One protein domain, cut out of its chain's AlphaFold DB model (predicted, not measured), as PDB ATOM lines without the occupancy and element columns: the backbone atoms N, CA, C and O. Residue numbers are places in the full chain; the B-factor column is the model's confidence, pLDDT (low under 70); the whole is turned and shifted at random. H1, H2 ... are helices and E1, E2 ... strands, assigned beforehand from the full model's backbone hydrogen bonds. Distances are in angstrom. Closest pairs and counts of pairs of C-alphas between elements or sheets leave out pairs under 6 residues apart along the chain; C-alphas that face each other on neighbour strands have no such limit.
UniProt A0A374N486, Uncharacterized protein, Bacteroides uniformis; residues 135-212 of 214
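AT A GLANCE: This is residues 135 to 212 of the 214 residues of an uncharacterized protein of Bacteroides uniformis (UniProt A0A374N486). One strongly twisted sheet of two three-stranded halves, E1 E5 E6 and the meander E2 E3 E4, is joined by a short pairing of E6 with E4. The short helix H1 only grazes the sheet, and a long loop, residues 180 to 196, leads from E4 to E5. The 78 printed residues hold E1 H1 E2 E3 E4 E5 E6 along the chain, mostly strand; the sheet's order is E1 E5 E6 E4 E3 E2, mixed. The whole is compact, with a radius of gyration of the C-alphas of 12.6 A and spans of 36 by 25 by 22 A.

HOW THE PARTS SIT: E6, residues 206 to 212, and E4, residues 174 to 179, are parallel, with N 212 and O 178 2.9 A apart, within hydrogen-bond range. E4 is staggered, pairing with E3, residues 162 to 169, over 174 to 178 and with E6 over 178 to 179. E3 and E4 form an antiparallel hairpin, with N 165 to O 177 at 2.8 A. E3 and E2, residues 151 to 159, form another, with N 155 to O 166 at 2.9 A; E2 bends by 60 degrees at residue 156. E5, residues 197 to 203, and E6 form a hairpin, with N 199 to O 211 at 2.8 A. E1, residues 136 to 142, is antiparallel to E5, with N 138 to O 200 at 2.9 A. E1 and E2 are the edge strands, and are apart. H1, residues 145 to 150, grazes the sheet with residues 147 to 150; the C-alphas of Ala 150 and Met 169, its closest to E3, are 5.9 A apart. In H1 every O i to N i+4 pair is within hydrogen-bond range.

IN THESE COORDINATES: E1 begins at C-alpha 136 (208.403, 142.643, 119.052) and measures 17.9 A, H1 8.5 A, E2 19.9 A, E3 22.0 A, E4 15.9 A, E5 19.6 A and E6 18.9 A, ending at C-alpha 212 (196.284, 144.444, 126.896).

THE WHOLE: The farthest C-alphas, of Lys 170 and Glu 204, are 35.9 A apart. The printed part has no cut; E4 to E5 is the long link. No printed residue is under 70 in pLDDT.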
ATOM      1  N   TRP A 135     207.882 146.814 116.791       83.44
ATOM      2  CA  TRP A 135     207.636 146.297 118.128       83.44
ATOM      3  C   TRP A 135     207.543 144.768 118.104       83.44
ATOM      4  O   TRP A 135     206.726 144.212 117.365       83.44
ATOM      5  N   LYS A 136     208.394 144.099 118.882       88.31
ATOM      6  CA  LYS A 136     208.403 142.643 119.052       88.31
ATOM      7  C   LYS A 136     207.834 142.311 120.421       88.31
ATOM      8  O   LYS A 136     208.180 142.966 121.395       88.31
ATOM      9  N   VAL A 137     206.979 141.296 120.496       90.19
ATOM     10  CA  VAL A 137     206.504 140.777 121.785       90.19
ATOM     11  C   VAL A 137     207.651 140.008 122.431       90.19
ATOM     12  O   VAL A 137     208.130 139.034 121.851       90.19
ATOM     13  N   ILE A 138     208.096 140.463 123.599       93.38
ATOM     14  CA  ILE A 138     209.135 139.791 124.391       93.38
ATOM     15  C   ILE A 138     208.542 138.980 125.543       93.38
ATOM     16  O   ILE A 138     209.164 138.030 126.008       93.38
ATOM     17  N   GLU A 139     207.325 139.319 125.967       94.06
ATOM     18  CA  GLU A 139     206.631 138.642 127.056       94.06
ATOM     19  C   GLU A 139     205.115 138.700 126.842       94.06
ATOM     20  O   GLU A 139     204.571 139.724 126.424       94.06
ATOM     21  N   GLU A 140     204.439 137.593 127.141       95.69
ATOM     22  CA  GLU A 140     202.983 137.499 127.231       95.69
ATOM     23  C   GLU A 140     202.653 136.781 128.542       95.69
ATOM     24  O   GLU A 140     203.035 135.622 128.719       95.69
ATOM     25  N   ARG A 141     201.936 137.450 129.449       96.44
ATOM     26  CA  ARG A 141     201.513 136.858 130.726       96.44
ATOM     27  C   ARG A 141     200.049 137.163 131.053       96.44
ATOM     28  O   ARG A 141     199.543 138.206 130.634       96.44
ATOM     29  N   PRO A 142     199.341 136.278 131.774       96.25
ATOM     30  CA  PRO A 142     198.047 136.622 132.353       96.25
ATOM     31  C   PRO A 142     198.203 137.685 133.453       96.25
ATOM     32  O   PRO A 142     199.304 137.907 133.962       96.25
ATOM     33  N   PHE A 143     197.094 138.329 133.815       95.38
ATOM     34  CA  PHE A 143     197.035 139.134 135.034       95.38
ATOM     35  C   PHE A 143     197.109 138.229 136.265       95.38
ATOM     36  O   PHE A 143     196.470 137.174 136.306       95.38
ATOM     37  N   ASP A 144     197.860 138.661 137.271       95.75
ATOM     38  CA  ASP A 144     198.004 137.920 138.518       95.75
ATOM     39  C   ASP A 144     196.801 138.152 139.442       95.75
ATOM     40  O   ASP A 144     196.055 139.125 139.305       95.75
ATOM     41  N   ALA A 145     196.605 137.258 140.417       94.88
ATOM     42  CA  ALA A 145     195.470 137.333 141.338       94.88
ATOM     43  C   ALA A 145     195.425 138.666 142.105       94.88
ATOM     44  O   ALA A 145     194.354 139.247 142.249       94.88
ATOM     45  N   GLU A 146     196.584 139.182 142.524       94.56
ATOM     46  CA  GLU A 146     196.691 140.478 143.204       94.56
ATOM     47  C   GLU A 146     196.271 141.644 142.295       94.56
ATOM     48  O   GLU A 146     195.565 142.552 142.735       94.56
ATOM     49  N   GLU A 147     196.648 141.608 141.012       94.12
ATOM     50  CA  GLU A 147     196.284 142.636 140.030       94.12
ATOM     51  C   GLU A 147     194.779 142.616 139.742       94.12
ATOM     52  O   GLU A 147     194.138 143.667 139.688       94.12
ATOM     53  N   ILE A 148     194.198 141.421 139.602       95.25
ATOM     54  CA  ILE A 148     192.755 141.233 139.411       95.25
ATOM     55  C   ILE A 148     191.991 141.712 140.648       95.25
ATOM     56  O   ILE A 148     191.006 142.443 140.527       95.25
ATOM     57  N   ASP A 149     192.451 141.347 141.845       95.38
ATOM     58  CA  ASP A 149     191.793 141.721 143.095       95.38
ATOM     59  C   ASP A 149     191.914 143.217 143.398       95.38
ATOM     60  O   ASP A 149     191.036 143.763 144.072       95.38
ATOM     61  N   ALA A 150     192.928 143.906 142.874       94.62
ATOM     62  CA  ALA A 150     193.086 145.351 143.016       94.62
ATOM     63  C   ALA A 150     192.131 146.166 142.123       94.62
ATOM     64  O   ALA A 150     191.852 147.332 142.428       94.62
ATOM     65  N   VAL A 151     191.607 145.581 141.042       95.94
ATOM     66  CA  VAL A 151     190.738 146.267 140.079       95.94
ATOM     67  C   VAL A 151     189.263 146.075 140.438       95.94
ATOM     68  O   VAL A 151     188.782 144.977 140.699       95.94
ATOM     69  N   SER A 152     188.521 147.182 140.461       95.56
ATOM     70  CA  SER A 152     187.065 147.202 140.626       95.56
ATOM     71  C   SER A 152     186.355 146.939 139.297       95.56
ATOM     72  O   SER A 152     185.406 146.161 139.235       95.56
ATOM     73  N   GLN A 153     186.827 147.573 138.218       95.38
ATOM     74  CA  GLN A 153     186.248 147.424 136.886       95.38
ATOM     75  C   GLN A 153     187.278 147.730 135.793       95.38
ATOM     76  O   GLN A 153     188.047 148.682 135.921       95.38
ATOM     77  N   ALA A 154     187.243 146.971 134.698       96.25
ATOM     78  CA  ALA A 154     188.031 147.213 133.493       96.25
ATOM     79  C   ALA A 154     187.090 147.458 132.301       96.25
ATOM     80  O   ALA A 154     186.239 146.618 132.017       96.25
ATOM     81  N   ILE A 155     187.201 148.607 131.628       96.38
ATOM     82  CA  ILE A 155     186.315 148.994 130.511       96.38
ATOM     83  C   ILE A 155     187.145 149.512 129.341       96.38
ATOM     84  O   ILE A 155     188.093 150.273 129.534       96.38
ATOM     85  N   VAL A 156     186.764 149.152 128.119       95.81
ATOM     86  CA  VAL A 156     187.392 149.677 126.904       95.81
ATOM     87  C   VAL A 156     186.967 151.124 126.650       95.81
ATOM     88  O   VAL A 156     185.781 151.442 126.600       95.81
ATOM     89  N   VAL A 157     187.934 152.006 126.428       94.88
ATOM     90  CA  VAL A 157     187.743 153.433 126.153       94.88
ATOM     91  C   VAL A 157     188.542 153.863 124.923       94.88
ATOM     92  O   VAL A 157     189.529 153.228 124.548       94.88
ATOM     93  N   VAL A 158     188.142 154.968 124.294       92.56
ATOM     94  CA  VAL A 158     188.918 155.592 123.210       92.56
ATOM     95  C   VAL A 158     190.122 156.327 123.798       92.56
ATOM     96  O   VAL A 158     190.004 157.008 124.814       92.56
ATOM     97  N   SER A 159     191.275 156.233 123.137       87.31
ATOM     98  CA  SER A 159     192.472 157.022 123.441       87.31
ATOM     99  C   SER A 159     193.081 157.622 122.169       87.31
ATOM    100  O   SER A 159     192.683 157.291 121.051       87.31
ATOM    101  N   GLN A 160     194.077 158.498 122.332       80.00
ATOM    102  CA  GLN A 160     194.720 159.226 121.231       80.00
ATOM    103  C   GLN A 160     195.291 158.314 120.127       80.00
ATOM    104  O   GLN A 160     195.331 158.714 118.966       80.00
ATOM    105  N   TYR A 161     195.722 157.097 120.471       76.75
ATOM    106  CA  TYR A 161     196.425 156.183 119.558       76.75
ATOM    107  C   TYR A 161     195.682 154.859 119.321       76.75
ATOM    108  O   TYR A 161     196.288 153.874 118.895       76.75
ATOM    109  N   GLY A 162     194.376 154.830 119.598       86.06
ATOM    110  CA  GLY A 162     193.522 153.645 119.500       86.06
ATOM    111  C   GLY A 162     192.753 153.386 120.792       86.06
ATOM    112  O   GLY A 162     192.670 154.258 121.655       86.06
ATOM    113  N   ASN A 163     192.187 152.195 120.947       93.12
ATOM    114  CA  ASN A 163     191.453 151.858 122.163       93.12
ATOM    115  C   ASN A 163     192.421 151.518 123.310       93.12
ATOM    116  O   ASN A 163     193.506 150.976 123.092       93.12
ATOM    117  N   SER A 164     192.005 151.811 124.535       94.75
ATOM    118  CA  SER A 164     192.706 151.462 125.773       94.75
ATOM    119  C   SER A 164     191.736 150.800 126.736       94.75
ATOM    120  O   SER A 164     190.533 151.032 126.666       94.75
ATOM    121  N   VAL A 165     192.248 150.005 127.666       95.38
ATOM    122  CA  VAL A 165     191.475 149.525 128.808       95.38
ATOM    123  C   VAL A 165     191.701 150.487 129.965       95.38
ATOM    124  O   VAL A 165     192.839 150.713 130.380       95.38
ATOM    125  N   ARG A 166     190.612 151.071 130.464       96.62
ATOM    126  CA  ARG A 166     190.582 151.832 131.709       96.62
ATOM    127  C   ARG A 166     190.328 150.877 132.865       96.62
ATOM    128  O   ARG A 166     189.266 150.258 132.916       96.62
ATOM    129  N   PHE A 167     191.260 150.817 133.803       96.56
ATOM    130  CA  PHE A 167     191.146 150.063 135.045       96.56
ATOM    131  C   PHE A 167     190.812 151.022 136.184       96.56
ATOM    132  O   PHE A 167     191.585 151.927 136.490       96.56
ATOM    133  N   ILE A 168     189.657 150.826 136.809       96.56
ATOM    134  CA  ILE A 168     189.226 151.552 138.004       96.56
ATOM    135  C   ILE A 168     189.696 150.748 139.212       96.56
ATOM    136  O   ILE A 168     189.290 149.598 139.377       96.56
ATOM    137  N   MET A 169     190.542 151.330 140.057       95.94
ATOM    138  CA  MET A 169     191.159 150.622 141.182       95.94
ATOM    139  C   MET A 169     190.229 150.613 142.403       95.94
ATOM    140  O   MET A 169     189.576 151.615 142.697       95.94
ATOM    141  N   LYS A 170     190.197 149.516 143.175       94.56
ATOM    142  CA  LYS A 170     189.414 149.433 144.428       94.56
ATOM    143  C   LYS A 170     189.920 150.395 145.503       94.56
ATOM    144  O   LYS A 170     189.127 150.929 146.268       94.56
ATOM    145  N   ALA A 171     191.231 150.636 145.532       91.81
ATOM    146  CA  ALA A 171     191.863 151.608 146.426       91.81
ATOM    147  C   ALA A 171     191.595 153.076 146.022       91.81
ATOM    148  O   ALA A 171     192.003 153.990 146.735       91.81
ATOM    149  N   GLY A 172     190.903 153.303 144.900       90.06
ATOM    150  CA  GLY A 172     190.683 154.618 144.309       90.06
ATOM    151  C   GLY A 172     191.687 154.940 143.199       90.06
ATOM    152  O   GLY A 172     192.801 154.421 143.164       90.06
ATOM    153  N   GLY A 173     191.270 155.809 142.277       94.12
ATOM    154  CA  GLY A 173     192.037 156.167 141.083       94.12
ATOM    155  C   GLY A 173     191.763 155.265 139.877       94.12
ATOM    156  O   GLY A 173     191.026 154.278 139.948       94.12
ATOM    157  N   GLU A 174     192.356 155.636 138.746       95.44
ATOM    158  CA  GLU A 174     192.225 154.928 137.476       95.44
ATOM    159  C   GLU A 174     193.568 154.871 136.744       95.44
ATOM    160  O   GLU A 174     194.374 155.798 136.822       95.44
ATOM    161  N   THR A 175     193.807 153.772 136.031       93.88
ATOM    162  CA  THR A 175     194.969 153.598 135.152       93.88
ATOM    163  C   THR A 175     194.528 153.127 133.773       93.88
ATOM    164  O   THR A 175     193.443 152.567 133.607       93.88
ATOM    165  N   TYR A 176     195.359 153.373 132.767       94.81
ATOM    166  CA  TYR A 176     195.040 153.122 131.366       94.81
ATOM    167  C   TYR A 176     196.175 152.352 130.704       94.81
ATOM    168  O   TYR A 176     197.323 152.791 130.728       94.81
ATOM    169  N   ILE A 177     195.844 151.235 130.057       94.69
ATOM    170  CA  ILE A 177     196.794 150.464 129.247       94.69
ATOM    171  C   ILE A 177     196.217 150.322 127.841       94.69
ATOM    172  O   ILE A 177     195.041 150.007 127.670       94.69
ATOM    173  N   SER A 178     197.035 150.578 126.821       94.19
ATOM    174  CA  SER A 178     196.601 150.492 125.421       94.19
ATOM    175  C   SER A 178     196.238 149.060 125.028       94.19
ATOM    176  O   SER A 178     196.900 148.114 125.454       94.19
ATOM    177  N   LEU A 179     195.228 148.889 124.174       92.94
ATOM    178  CA  LEU A 179     194.899 147.583 123.603       92.94
ATOM    179  C   LEU A 179     195.934 147.153 122.556       92.94
ATOM    180  O   LEU A 179     196.562 147.968 121.858       92.94
ATOM    181  N   ASP A 180     196.118 145.843 122.440       90.25
ATOM    182  CA  ASP A 180     196.837 145.259 121.324       90.25
ATOM    183  C   ASP A 180     196.095 145.525 120.010       90.25
ATOM    184  O   ASP A 180     194.866 145.551 119.953       90.25
ATOM    185  N   LYS A 181     196.857 145.710 118.928       82.69
ATOM    186  CA  LYS A 181     196.292 146.041 117.612       82.69
ATOM    187  C   LYS A 181     195.385 144.944 117.053       82.69
ATOM    188  O   LYS A 181     194.586 145.238 116.171       82.69
ATOM    189  N   ASN A 182     195.521 143.708 117.534       82.50
ATOM    190  CA  ASN A 182     194.731 142.575 117.066       82.50
ATOM    191  C   ASN A 182     193.495 142.299 117.937       82.50
ATOM    192  O   ASN A 182     192.720 141.407 117.604       82.50
ATOM    193  N   SER A 183     193.307 143.033 119.040       81.62
ATOM    194  CA  SER A 183     192.139 142.863 119.912       81.62
ATOM    195  C   SER A 183     190.929 143.555 119.282       81.62
ATOM    196  O   SER A 183     190.936 144.770 119.088       81.62
ATOM    197  N   ASN A 184     189.890 142.789 118.951       79.25
ATOM    198  CA  ASN A 184     188.665 143.308 118.343       79.25
ATOM    199  C   ASN A 184     187.543 143.375 119.387       79.25
ATOM    200  O   ASN A 184     186.674 142.507 119.428       79.25
ATOM    201  N   ILE A 185     187.613 144.389 120.250       86.56
ATOM    202  CA  ILE A 185     186.657 144.645 121.333       86.56
ATOM    203  C   ILE A 185     186.082 146.061 121.190       86.56
ATOM    204  O   ILE A 185     186.800 146.999 120.812       86.56
ATOM    205  N   ALA A 186     184.786 146.227 121.450       88.38
ATOM    206  CA  ALA A 186     184.112 147.504 121.265       88.38
ATOM    207  C   ALA A 186     184.325 148.442 122.463       88.38
ATOM    208  O   ALA A 186     184.503 148.031 123.608       88.38
ATOM    209  N   VAL A 187     184.293 149.747 122.195       91.50
ATOM    210  CA  VAL A 187     184.347 150.773 123.243       91.50
ATOM    211  C   VAL A 187     183.115 150.654 124.140       91.50
ATOM    212  O   VAL A 187     181.996 150.543 123.649       91.50
ATOM    213  N   GLY A 188     183.323 150.724 125.452       92.44
ATOM    214  CA  GLY A 188     182.286 150.566 126.471       92.44
ATOM    215  C   GLY A 188     182.115 149.132 126.973       92.44
ATOM    216  O   GLY A 188     181.421 148.936 127.968       92.44
ATOM    217  N   GLU A 189     182.759 148.142 126.348       93.81
ATOM    218  CA  GLU A 189     182.698 146.757 126.816       93.81
ATOM    219  C   GLU A 189     183.535 146.550 128.083       93.81
ATOM    220  O   GLU A 189     184.627 147.109 128.242       93.81
ATOM    221  N   VAL A 190     182.993 145.742 128.999       93.75
ATOM    222  CA  VAL A 190     183.673 145.336 130.232       93.75
ATOM    223  C   VAL A 190     184.620 144.187 129.908       93.75
ATOM    224  O   VAL A 190     184.213 143.185 129.325       93.75
ATOM    225  N   VAL A 191     185.880 144.330 130.305       93.69
ATOM    226  CA  VAL A 191     186.932 143.340 130.059       93.69
ATOM    227  C   VAL A 191     186.975 142.333 131.203       93.69
ATOM    228  O   VAL A 191     187.143 142.716 132.362       93.69
ATOM    229  N   ASP A 192     186.893 141.041 130.882       93.81
ATOM    230  CA  ASP A 192     187.216 139.978 131.835       93.81
ATOM    231  C   ASP A 192     188.742 139.827 131.945       93.81
ATOM    232  O   ASP A 192     189.403 139.248 131.079       93.81
ATOM    233  N   MET A 193     189.312 140.345 133.036       94.00
ATOM    234  CA  MET A 193     190.756 140.300 133.286       94.00
ATOM    235  C   MET A 193     191.313 138.879 133.425       94.00
ATOM    236  O   MET A 193     192.513 138.689 133.253       94.00
ATOM    237  N   ARG A 194     190.470 137.875 133.704       93.38
ATOM    238  CA  ARG A 194     190.898 136.466 133.770       93.38
ATOM    239  C   ARG A 194     191.144 135.864 132.388       93.38
ATOM    240  O   ARG A 194     191.839 134.859 132.279       93.38
ATOM    241  N   GLN A 195     190.555 136.457 131.352       91.56
ATOM    242  CA  GLN A 195     190.715 136.043 129.957       91.56
ATOM    243  C   GLN A 195     191.715 136.936 129.213       91.56
ATOM    244  O   GLN A 195     192.335 136.496 128.246       91.56
ATOM    245  N   ALA A 196     191.907 138.166 129.694       93.69
ATOM    246  CA  ALA A 196     192.871 139.105 129.149       93.69
ATOM    247  C   ALA A 196     194.320 138.778 129.558       93.69
ATOM    248  O   ALA A 196     194.594 138.124 130.567       93.69
ATOM    249  N   LYS A 197     195.269 139.283 128.769       95.38
ATOM    250  CA  LYS A 197     196.712 139.128 128.994       95.38
ATOM    251  C   LYS A 197     197.450 140.449 128.824       95.38
ATOM    252  O   LYS A 197     197.017 141.312 128.059       95.38
ATOM    253  N   LEU A 198     198.594 140.576 129.485       95.56
ATOM    254  CA  LEU A 198     199.552 141.656 129.282       95.56
ATOM    255  C   LEU A 198     200.632 141.221 128.291       95.56
ATOM    256  O   LEU A 198     201.221 140.147 128.420       95.56
ATOM    257  N   LEU A 199     200.882 142.074 127.301       95.00
ATOM    258  CA  LEU A 199     201.964 141.947 126.336       95.00
ATOM    259  C   LEU A 199     203.020 143.006 126.619       95.00
ATOM    260  O   LEU A 199     202.701 144.196 126.574       95.00
ATOM    261  N   THR A 200     204.267 142.592 126.804       94.38
ATOM    262  CA  THR A 200     205.412 143.504 126.822       94.38
ATOM    263  C   THR A 200     206.035 143.524 125.433       94.38
ATOM    264  O   THR A 200     206.427 142.480 124.901       94.38
ATOM    265  N   LEU A 201     206.108 144.709 124.826       91.00
ATOM    266  CA  LEU A 201     206.715 144.911 123.519       91.00
ATOM    267  C   LEU A 201     208.018 145.693 123.641       91.00
ATOM    268  O   LEU A 201     208.063 146.735 124.292       91.00
ATOM    269  N   GLU A 202     209.038 145.216 122.939       91.25
ATOM    270  CA  GLU A 202     210.349 145.847 122.840       91.25
ATOM    271  C   GLU A 202     210.580 146.368 121.421       91.25
ATOM    272  O   GLU A 202     210.154 145.773 120.421       91.25
ATOM    273  N   LYS A 203     211.275 147.498 121.339       86.31
ATOM    274  CA  LYS A 203     211.764 148.080 120.099       86.31
ATOM    275  C   LYS A 203     213.147 148.656 120.370       86.31
ATOM    276  O   LYS A 203     213.329 149.406 121.321       86.31
ATOM    277  N   GLU A 204     214.117 148.296 119.538       80.06
ATOM    278  CA  GLU A 204     215.501 148.741 119.702       80.06
ATOM    279  C   GLU A 204     215.581 150.277 119.780       80.06
ATOM    280  O   GLU A 204     215.072 150.978 118.903       80.06
ATOM    281  N   GLY A 205     216.197 150.787 120.850       80.38
ATOM    282  CA  GLY A 205     216.321 152.223 121.117       80.38
ATOM    283  C   GLY A 205     215.110 152.881 121.794       80.38
ATOM    284  O   GLY A 205     215.167 154.079 122.062       80.38
ATOM    285  N   GLU A 206     214.044 152.138 122.100       84.38
ATOM    286  CA  GLU A 206     212.884 152.619 122.860       84.38
ATOM    287  C   GLU A 206     212.666 151.795 124.138       84.38
ATOM    288  O   GLU A 206     213.050 150.630 124.225       84.38
ATOM    289  N   SER A 207     212.038 152.405 125.146       89.31
ATOM    290  CA  SER A 207     211.628 151.689 126.357       89.31
ATOM    291  C   SER A 207     210.515 150.691 126.049       89.31
ATOM    292  O   SER A 207     209.658 150.942 125.197       89.31
ATOM    293  N   ASN A 208     210.484 149.591 126.801       92.56
ATOM    294  CA  ASN A 208     209.418 148.604 126.695       92.56
ATOM    295  C   ASN A 208     208.049 149.239 126.948       92.56
ATOM    296  O   ASN A 208     207.881 150.060 127.853       92.56
ATOM    297  N   ILE A 209     207.064 148.819 126.162       92.56
ATOM    298  CA  ILE A 209     205.670 149.233 126.318       92.56
ATOM    299  C   ILE A 209     204.807 148.029 126.668       92.56
ATOM    300  O   ILE A 209     205.107 146.905 126.273       92.56
ATOM    301  N   VAL A 210     203.702 148.279 127.365       94.12
ATOM    302  CA  VAL A 210     202.749 147.240 127.759       94.12
ATOM    303  C   VAL A 210     201.420 147.445 127.043       94.12
ATOM    304  O   VAL A 210     200.947 148.577 126.899       94.12
ATOM    305  N   ARG A 211     200.810 146.350 126.585       94.38
ATOM    306  CA  ARG A 211     199.473 146.338 125.981       94.38
ATOM    307  C   ARG A 211     198.591 145.248 126.569       94.38
ATOM    308  O   ARG A 211     199.091 144.216 126.997       94.38
ATOM    309  N   VAL A 212     197.278 145.463 126.536       94.19
ATOM    310  CA  VAL A 212     196.284 144.444 126.896       94.19
ATOM    311  C   VAL A 212     195.860 143.691 125.643       94.19
ATOM    312  O   VAL A 212     195.440 144.310 124.667       94.19
TER     313      VAL A 212